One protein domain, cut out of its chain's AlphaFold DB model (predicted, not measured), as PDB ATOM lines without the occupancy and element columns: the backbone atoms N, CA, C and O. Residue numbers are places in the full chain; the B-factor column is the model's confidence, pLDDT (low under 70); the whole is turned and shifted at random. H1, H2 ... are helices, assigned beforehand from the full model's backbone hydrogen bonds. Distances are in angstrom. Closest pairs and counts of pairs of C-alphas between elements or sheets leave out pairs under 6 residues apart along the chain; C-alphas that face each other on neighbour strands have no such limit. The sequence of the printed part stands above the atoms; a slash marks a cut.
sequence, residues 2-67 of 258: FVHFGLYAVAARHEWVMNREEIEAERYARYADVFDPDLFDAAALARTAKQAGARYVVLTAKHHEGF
ATOM      1  N   PHE A   2     -22.961 -39.610  -7.454       91.00
ATOM      2  CA  PHE A   2     -22.499 -39.899  -8.814       91.00
ATOM      3  C   PHE A   2     -23.688 -40.077  -9.755       91.00
ATOM      4  O   PHE A   2     -24.675 -40.712  -9.385       91.00
ATOM      5  N   VAL A   3     -23.587 -39.530 -10.962       88.00
ATOM      6  CA  VAL A   3     -24.617 -39.634 -11.997       88.00
ATOM      7  C   VAL A   3     -23.964 -40.160 -13.262       88.00
ATOM      8  O   VAL A   3     -23.175 -39.457 -13.886       88.00
ATOM      9  N   HIS A   4     -24.308 -41.399 -13.610       88.19
ATOM     10  CA  HIS A   4     -23.951 -42.019 -14.881       88.19
ATOM     11  C   HIS A   4     -25.140 -41.869 -15.825       88.19
ATOM     12  O   HIS A   4     -26.171 -42.516 -15.640       88.19
ATOM     13  N   PHE A   5     -25.002 -41.011 -16.831       83.44
ATOM     14  CA  PHE A   5     -26.022 -40.774 -17.847       83.44
ATOM     15  C   PHE A   5     -25.373 -40.528 -19.215       83.44
ATOM     16  O   PHE A   5     -24.432 -39.747 -19.318       83.44
ATOM     17  N   GLY A   6     -25.876 -41.205 -20.249       83.25
ATOM     18  CA  GLY A   6     -25.320 -41.193 -21.602       83.25
ATOM     19  C   GLY A   6     -26.089 -42.133 -22.534       83.25
ATOM     20  O   GLY A   6     -27.148 -42.641 -22.161       83.25
ATOM     21  N   LEU A   7     -25.555 -42.405 -23.730       82.50
ATOM     22  CA  LEU A   7     -26.231 -43.212 -24.762       82.50
ATOM     23  C   LEU A   7     -26.577 -44.633 -24.300       82.50
ATOM     24  O   LEU A   7     -27.614 -45.179 -24.676       82.50
ATOM     25  N   TYR A   8     -25.768 -45.219 -23.415       86.00
ATOM     26  CA  TYR A   8     -26.050 -46.520 -22.801       86.00
ATOM     27  C   TYR A   8     -27.373 -46.552 -22.014       86.00
ATOM     28  O   TYR A   8     -27.915 -47.637 -21.788       86.00
ATOM     29  N   ALA A   9     -27.936 -45.399 -21.632       87.75
ATOM     30  CA  ALA A   9     -29.264 -45.321 -21.028       87.75
ATOM     31  C   ALA A   9     -30.378 -45.741 -22.002       87.75
ATOM     32  O   ALA A   9     -31.367 -46.314 -21.557       87.75
ATOM     33  N   VAL A  10     -30.198 -45.535 -23.314       87.06
ATOM     34  CA  VAL A  10     -31.123 -46.024 -24.356       87.06
ATOM     35  C   VAL A  10     -31.085 -47.550 -24.429       87.06
ATOM     36  O   VAL A  10     -32.119 -48.200 -24.560       87.06
ATOM     37  N   ALA A  11     -29.894 -48.139 -24.296       89.06
ATOM     38  CA  ALA A  11     -29.728 -49.590 -24.256       89.06
ATOM     39  C   ALA A  11     -30.291 -50.218 -22.965       89.06
ATOM     40  O   ALA A  11     -30.698 -51.380 -22.986       89.06
ATOM     41  N   ALA A  12     -30.298 -49.460 -21.860       91.12
ATOM     42  CA  ALA A  12     -30.914 -49.792 -20.570       91.12
ATOM     43  C   ALA A  12     -30.454 -51.122 -19.930       91.12
ATOM     44  O   ALA A  12     -31.224 -51.777 -19.228       91.12
ATOM     45  N   ARG A  13     -29.198 -51.527 -20.157       90.50
ATOM     46  CA  ARG A  13     -28.607 -52.754 -19.582       90.50
ATOM     47  C   ARG A  13     -27.465 -52.447 -18.619       90.50
ATOM     48  O   ARG A  13     -27.567 -52.752 -17.438       90.50
ATOM     49  N   HIS A  14     -26.402 -51.824 -19.121       88.69
ATOM     50  CA  HIS A  14     -25.268 -51.321 -18.341       88.69
ATOM     51  C   HIS A  14     -24.399 -50.397 -19.207       88.69
ATOM     52  O   HIS A  14     -24.465 -50.428 -20.435       88.69
ATOM     53  N   GLU A  15     -23.541 -49.602 -18.584       84.69
ATOM     54  CA  GLU A  15     -22.649 -48.648 -19.245       84.69
ATOM     55  C   GLU A  15     -21.572 -49.325 -20.114       84.69
ATOM     56  O   GLU A  15     -21.138 -48.770 -21.117       84.69
ATOM     57  N   TRP A  16     -21.229 -50.585 -19.823       88.94
ATOM     58  CA  TRP A  16     -20.285 -51.395 -20.611       88.94
ATOM     59  C   TRP A  16     -20.906 -52.133 -21.812       88.94
ATOM     60  O   TRP A  16     -20.304 -53.075 -22.326       88.94
ATOM     61  N   VAL A  17     -22.124 -51.776 -22.234       91.25
ATOM     62  CA  VAL A  17     -22.900 -52.541 -23.234       91.25
ATOM     63  C   VAL A  17     -22.188 -52.665 -24.577       91.25
ATOM     64  O   VAL A  17     -22.213 -53.733 -25.173       91.25
ATOM     65  N   MET A  18     -21.478 -51.620 -25.010       86.62
ATOM     66  CA  MET A  18     -20.710 -51.667 -26.253       86.62
ATOM     67  C   MET A  18     -19.613 -52.737 -26.201       86.62
ATOM     68  O   MET A  18     -19.482 -53.530 -27.122       86.62
ATOM     69  N   ASN A  19     -18.866 -52.786 -25.097       87.25
ATOM     70  CA  ASN A  19     -17.730 -53.690 -24.940       87.25
ATOM     71  C   ASN A  19     -18.159 -55.132 -24.631       87.25
ATOM     72  O   ASN A  19     -17.690 -56.064 -25.265       87.25
ATOM     73  N   ARG A  20     -19.053 -55.333 -23.652       91.12
ATOM     74  CA  ARG A  20     -19.430 -56.687 -23.197       91.12
ATOM     75  C   ARG A  20     -20.310 -57.439 -24.186       91.12
ATOM     76  O   ARG A  20     -20.347 -58.661 -24.134       91.12
ATOM     77  N   GLU A  21     -21.045 -56.716 -25.024       93.62
ATOM     78  CA  GLU A  21     -21.884 -57.311 -26.068       93.62
ATOM     79  C   GLU A  21     -21.259 -57.165 -27.457       93.62
ATOM     80  O   GLU A  21     -21.941 -57.434 -28.444       93.62
ATOM     81  N   GLU A  22     -19.996 -56.723 -27.531       92.44
ATOM     82  CA  GLU A  22     -19.227 -56.601 -28.775       92.44
ATOM     83  C   GLU A  22     -20.017 -55.852 -29.870       92.44
ATOM     84  O   GLU A  22     -20.139 -56.282 -31.016       92.44
ATOM     85  N   ILE A  23     -20.638 -54.728 -29.494       88.00
ATOM     86  CA  ILE A  23     -21.442 -53.921 -30.414       88.00
ATOM     87  C   ILE A  23     -20.504 -53.040 -31.238       88.00
ATOM     88  O   ILE A  23     -19.847 -52.154 -30.695       88.00
ATOM     89  N   GLU A  24     -20.528 -53.230 -32.556       89.56
ATOM     90  CA  GLU A  24     -19.840 -52.363 -33.521       89.56
ATOM     91  C   GLU A  24     -20.150 -50.875 -33.292       89.56
ATOM     92  O   GLU A  24     -21.297 -50.496 -33.019       89.56
ATOM     93  N   ALA A  25     -19.143 -50.013 -33.444       82.75
ATOM     94  CA  ALA A  25     -19.247 -48.588 -33.130       82.75
ATOM     95  C   ALA A  25     -20.362 -47.887 -33.921       82.75
ATOM     96  O   ALA A  25     -21.149 -47.132 -33.349       82.75
ATOM     97  N   GLU A  26     -20.505 -48.192 -35.211       85.56
ATOM     98  CA  GLU A  26     -21.558 -47.650 -36.074       85.56
ATOM     99  C   GLU A  26     -22.948 -48.089 -35.614       85.56
ATOM    100  O   GLU A  26     -23.922 -47.348 -35.746       85.56
ATOM    101  N   ARG A  27     -23.061 -49.303 -35.063       87.69
ATOM    102  CA  ARG A  27     -24.320 -49.811 -34.516       87.69
ATOM    103  C   ARG A  27     -24.647 -49.138 -33.189       87.69
ATOM    104  O   ARG A  27     -25.807 -48.796 -32.976       87.69
ATOM    105  N   TYR A  28     -23.654 -48.932 -32.326       83.69
ATOM    106  CA  TYR A  28     -23.824 -48.215 -31.063       83.69
ATOM    107  C   TYR A  28     -24.201 -46.744 -31.287       83.69
ATOM    108  O   TYR A  28     -25.088 -46.226 -30.611       83.69
ATOM    109  N   ALA A  29     -23.597 -46.093 -32.288       80.69
ATOM    110  CA  ALA A  29     -23.861 -44.698 -32.638       80.69
ATOM    111  C   ALA A  29     -25.341 -44.424 -32.956       80.69
ATOM    112  O   ALA A  29     -25.824 -43.332 -32.670       80.69
ATOM    113  N   ARG A  30     -26.094 -45.424 -33.440       87.12
ATOM    114  CA  ARG A  30     -27.544 -45.301 -33.686       87.12
ATOM    115  C   ARG A  30     -28.363 -45.000 -32.434       87.12
ATOM    116  O   ARG A  30     -29.475 -44.500 -32.552       87.12
ATOM    117  N   TYR A  31     -27.851 -45.281 -31.230       82.50
ATOM    118  CA  TYR A  31     -28.526 -44.839 -30.007       82.50
ATOM    119  C   TYR A  31     -28.628 -43.311 -29.934       82.50
ATOM    120  O   TYR A  31     -29.578 -42.816 -29.336       82.50
ATOM    121  N   ALA A  32     -27.709 -42.568 -30.563       78.31
ATOM    122  CA  ALA A  32     -27.774 -41.111 -30.639       78.31
ATOM    123  C   ALA A  32     -28.958 -40.616 -31.484       78.31
ATOM    124  O   ALA A  32     -29.539 -39.591 -31.145       78.31
ATOM    125  N   ASP A  33     -29.367 -41.367 -32.516       82.31
ATOM    126  CA  ASP A  33     -30.493 -41.001 -33.394       82.31
ATOM    127  C   ASP A  33     -31.834 -40.942 -32.644       82.31
ATOM    128  O   ASP A  33     -32.778 -40.292 -33.089       82.31
ATOM    129  N   VAL A  34     -31.924 -41.640 -31.509       87.12
ATOM    130  CA  VAL A  34     -33.127 -41.738 -30.669       87.12
ATOM    131  C   VAL A  34     -32.896 -41.221 -29.246       87.12
ATOM    132  O   VAL A  34     -33.750 -41.401 -28.377       87.12
ATOM    133  N   PHE A  35     -31.740 -40.610 -28.977       80.25
ATOM    134  CA  PHE A  35     -31.435 -40.052 -27.666       80.25
ATOM    135  C   PHE A  35     -32.112 -38.688 -27.508       80.25
ATOM    136  O   PHE A  35     -31.521 -37.646 -27.785       80.25
ATOM    137  N   ASP A  36     -33.355 -38.718 -27.037       84.81
ATOM    138  CA  ASP A  36     -34.156 -37.533 -26.736       84.81
ATOM    139  C   ASP A  36     -34.644 -37.583 -25.278       84.81
ATOM    140  O   ASP A  36     -35.687 -38.171 -24.984       84.81
ATOM    141  N   PRO A  37     -33.863 -37.061 -24.315       85.44
ATOM    142  CA  PRO A  37     -34.223 -37.087 -22.904       85.44
ATOM    143  C   PRO A  37     -35.193 -35.944 -22.552       85.44
ATOM    144  O   PRO A  37     -34.904 -35.113 -21.693       85.44
ATOM    145  N   ASP A  38     -36.354 -35.916 -23.201       88.62
ATOM    146  CA  ASP A  38     -37.405 -34.895 -23.080       88.62
ATOM    147  C   ASP A  38     -37.943 -34.704 -21.644       88.62
ATOM    148  O   ASP A  38     -38.344 -33.605 -21.256       88.62
ATOM    149  N   LEU A  39     -37.888 -35.754 -20.820       90.38
ATOM    150  CA  LEU A  39     -38.263 -35.734 -19.401       90.38
ATOM    151  C   LEU A  39     -37.096 -35.438 -18.438       90.38
ATOM    152  O   LEU A  39     -37.258 -35.547 -17.217       90.38
ATOM    153  N   PHE A  40     -35.903 -35.105 -18.935       85.75
ATOM    154  CA  PHE A  40     -34.759 -34.806 -18.075       85.75
ATOM    155  C   PHE A  40     -34.918 -33.459 -17.357       85.75
ATOM    156  O   PHE A  40     -34.853 -32.391 -17.959       85.75
ATOM    157  N   ASP A  41     -35.046 -33.511 -16.028       91.06
ATOM    158  CA  ASP A  41     -35.050 -32.336 -15.154       91.06
ATOM    159  C   ASP A  41     -33.787 -32.317 -14.272       91.06
ATOM    160  O   ASP A  41     -33.709 -32.953 -13.214       91.06
ATOM    161  N   ALA A  42     -32.785 -31.536 -14.688       87.94
ATOM    162  CA  ALA A  42     -31.565 -31.314 -13.910       87.94
ATOM    163  C   ALA A  42     -31.845 -30.671 -12.540       87.94
ATOM    164  O   ALA A  42     -31.153 -30.951 -11.556       87.94
ATOM    165  N   ALA A  43     -32.876 -29.827 -12.441       94.06
ATOM    166  CA  ALA A  43     -33.265 -29.214 -11.182       94.06
ATOM    167  C   ALA A  43     -33.916 -30.246 -10.248       94.06
ATOM    168  O   ALA A  43     -33.669 -30.195  -9.042       94.06
ATOM    169  N   ALA A  44     -34.683 -31.212 -10.765       92.06
ATOM    170  CA  ALA A  44     -35.167 -32.347  -9.975       92.06
ATOM    171  C   ALA A  44     -34.005 -33.166  -9.421       92.06
ATOM    172  O   ALA A  44     -33.966 -33.418  -8.219       92.06
ATOM    173  N   LEU A  45     -33.016 -33.489 -10.256       89.94
ATOM    174  CA  LEU A  45     -31.818 -34.212  -9.833       89.94
ATOM    175  C   LEU A  45     -31.067 -33.472  -8.713       89.94
ATOM    176  O   LEU A  45     -30.718 -34.072  -7.694       89.94
ATOM    177  N   ALA A  46     -30.870 -32.159  -8.858       92.69
ATOM    178  CA  ALA A  46     -30.235 -31.329  -7.836       92.69
ATOM    179  C   ALA A  46     -31.062 -31.257  -6.538       92.69
ATOM    180  O   ALA A  46     -30.499 -31.319  -5.440       92.69
ATOM    181  N   ARG A  47     -32.399 -31.166  -6.640       94.94
ATOM    182  CA  ARG A  47     -33.310 -31.223  -5.484       94.94
ATOM    183  C   ARG A  47     -33.185 -32.560  -4.759       94.94
ATOM    184  O   ARG A  47     -32.992 -32.546  -3.545       94.94
ATOM    185  N   THR A  48     -33.214 -33.680  -5.481       92.94
ATOM    186  CA  THR A  48     -33.050 -35.026  -4.916       92.94
ATOM    187  C   THR A  48     -31.700 -35.178  -4.223       92.94
ATOM    188  O   THR A  48     -31.661 -35.595  -3.069       92.94
ATOM    189  N   ALA A  49     -30.601 -34.760  -4.862       93.44
ATOM    190  CA  ALA A  49     -29.269 -34.793  -4.258       93.44
ATOM    191  C   ALA A  49     -29.228 -34.023  -2.930       93.44
ATOM    192  O   ALA A  49     -28.766 -34.537  -1.909       93.44
ATOM    193  N   LYS A  50     -29.758 -32.794  -2.929       95.44
ATOM    194  CA  LYS A  50     -29.798 -31.930  -1.746       95.44
ATOM    195  C   LYS A  50     -30.674 -32.515  -0.637       95.44
ATOM    196  O   LYS A  50     -30.276 -32.473   0.525       95.44
ATOM    197  N   GLN A  51     -31.842 -33.057  -0.977       95.31
ATOM    198  CA  GLN A  51     -32.759 -33.695  -0.025       95.31
ATOM    199  C   GLN A  51     -32.155 -34.960   0.590       95.31
ATOM    200  O   GLN A  51     -32.285 -35.161   1.793       95.31
ATOM    201  N   ALA A  52     -31.415 -35.745  -0.196       94.81
ATOM    202  CA  ALA A  52     -30.642 -36.890   0.281       94.81
ATOM    203  C   ALA A  52     -29.433 -36.491   1.157       94.81
ATOM    204  O   ALA A  52     -28.743 -37.349   1.697       94.81
ATOM    205  N   GLY A  53     -29.154 -35.192   1.311       95.62
ATOM    206  CA  GLY A  53     -28.051 -34.678   2.119       95.62
ATOM    207  C   GLY A  53     -26.709 -34.604   1.390       95.62
ATOM    208  O   GLY A  53     -25.722 -34.228   2.018       95.62
ATOM    209  N   ALA A  54     -26.646 -34.897   0.088       95.81
ATOM    210  CA  ALA A  54     -25.409 -34.783  -0.678       95.81
ATOM    211  C   ALA A  54     -24.907 -33.327  -0.722       95.81
ATOM    212  O   ALA A  54     -25.687 -32.374  -0.796       95.81
ATOM    213  N   ARG A  55     -23.580 -33.155  -0.698       96.00
ATOM    214  CA  ARG A  55     -22.918 -31.836  -0.733       96.00
ATOM    215  C   ARG A  55     -22.297 -31.487  -2.082       96.00
ATOM    216  O   ARG A  55     -21.950 -30.334  -2.293       96.00
ATOM    217  N   TYR A  56     -22.196 -32.468  -2.971       94.88
ATOM    218  CA  TYR A  56     -21.662 -32.335  -4.321       94.88
ATOM    219  C   TYR A  56     -22.241 -33.434  -5.224       94.88
ATOM    220  O   TYR A  56     -22.762 -34.460  -4.754       94.88
ATOM    221  N   VAL A  57     -22.148 -33.206  -6.531       91.25
ATOM    222  CA  VAL A  57     -22.550 -34.142  -7.582       91.25
ATOM    223  C   VAL A  57     -21.386 -34.281  -8.558       91.25
ATOM    224  O   VAL A  57     -20.785 -33.275  -8.919       91.25
ATOM    225  N   VAL A  58     -21.091 -35.509  -8.979       89.31
ATOM    226  CA  VAL A  58     -20.143 -35.803 -10.060       89.31
ATOM    227  C   VAL A  58     -20.942 -36.390 -11.216       89.31
ATOM    228  O   VAL A  58     -21.636 -37.396 -11.044       89.31
ATOM    229  N   LEU A  59     -20.892 -35.726 -12.368       82.12
ATOM    230  CA  LEU A  59     -21.614 -36.108 -13.579       82.12
ATOM    231  C   LEU A  59     -20.631 -36.679 -14.602       82.12
ATOM    232  O   LEU A  59     -19.558 -36.115 -14.814       82.12
ATOM    233  N   THR A  60     -21.014 -37.766 -15.268       72.56
ATOM    234  CA  THR A  60     -20.276 -38.296 -16.417       72.56
ATOM    235  C   THR A  60     -20.337 -37.314 -17.588       72.56
ATOM    236  O   THR A  60     -21.335 -37.254 -18.297       72.56
ATOM    237  N   ALA A  61     -19.272 -36.536 -17.802       60.41
ATOM    238  CA  ALA A  61     -19.155 -35.656 -18.972       60.41
ATOM    239  C   ALA A  61     -18.878 -36.449 -20.264       60.41
ATOM    240  O   ALA A  61     -19.345 -36.086 -21.339       60.41
ATOM    241  N   LYS A  62     -18.119 -37.542 -20.139       64.12
ATOM    242  CA  LYS A  62     -17.844 -38.536 -21.179       64.12
ATOM    243  C   LYS A  62     -17.571 -39.872 -20.493       64.12
ATOM    244  O   LYS A  62     -16.911 -39.889 -19.454       64.12
ATOM    245  N   HIS A  63     -18.059 -40.960 -21.067       69.12
ATOM    246  CA  HIS A  63     -17.834 -42.314 -20.573       69.12
ATOM    247  C   HIS A  63     -16.966 -43.114 -21.575       69.12
ATOM    248  O   HIS A  63     -16.443 -42.536 -22.530       69.12
ATOM    249  N   HIS A  64     -16.693 -44.397 -21.317       68.56
ATOM    250  CA  HIS A  64     -15.672 -45.189 -22.022       68.56
ATOM    251  C   HIS A  64     -15.896 -45.352 -23.537       68.56
ATOM    252  O   HIS A  64     -14.970 -45.744 -24.241       68.56
ATOM    253  N   GLU A  65     -17.070 -45.000 -24.064       53.81
ATOM    254  CA  GLU A  65     -17.379 -44.999 -25.498       53.81
ATOM    255  C   GLU A  65     -16.635 -43.926 -26.345       53.81
ATOM    256  O   GLU A  65     -17.012 -43.683 -27.489       53.81
ATOM    257  N   GLY A  66     -15.559 -43.290 -25.841       48.88
ATOM    258  CA  GLY A  66     -14.736 -42.320 -26.588       48.88
ATOM    259  C   GLY A  66     -13.300 -42.094 -26.059       48.88
ATOM    260  O   GLY A  66     -12.993 -42.398 -24.912       48.88
ATOM    261  N   PHE A  67     -12.439 -41.500 -26.907       41.03
ATOM    262  CA  PHE A  67     -10.953 -41.411 -26.860       41.03
ATOM    263  C   PHE A  67     -10.259 -41.173 -25.493       41.03
ATOM    264  O   PHE A  67     -10.757 -40.452 -24.632       41.03
TER     265      PHE A  67
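This is residues 2 to 67 of the 258 residues of an uncharacterized protein of Actinoplanes sp. ATCC 53533 (UniProt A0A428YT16). With little regular structure, this is a loose, elongated loop of chain: H4 stands at one end, the short helices H1, H2 and H3 gather at the other, and residues 30 to 41 run between them. Residues 52 to 67 run back from H4, with 58 to 59 pairing parallel with 2 to 3. The printed part has 66 residues, 23 of them in four named helices, H1 to H4 in chain order, with no named strand; the class is all helix. The radius of gyration of the C-alphas is 14.0 A; the spans are 40 by 22 by 21 A.

Find C-alpha 42 at (-31.565, -31.314, -13.910); from there H4, residues 42 to 51, runs 14.1 A to C-alpha 51 at (-32.759, -33.695, -0.025). Look earlier for H3, residues 25 to 29, 6.1 A; H2, residues 17 to 20, 5.4 A; and H1, residues 8 to 11, 5.0 A.

H4 is apart from H1, H2 and H3. H2 is close to but not clearly touching H3, the closest C-alphas being those of Met 18 and Tyr 28, 6.7 A. H1 and H2 stand likewise, with Tyr 8 and Val 17 closest, their C-alphas 6.8 A apart. Every O i to N i+4 pair is within hydrogen-bond range in H3 and H4; H1 and H2 are too short for one, with 1 of 1 and 0 of 1 O i to N i+3 pairs within range.

The C-alphas farthest apart, of Glu 26 and Gly 53, are 40.9 A apart. The printed part has no cut; the link from H3 to H4 is long, and residues 38 to 44, of which 42 to 44 belong to H4, stand free. Residues 61 to 67 have pLDDT under 70.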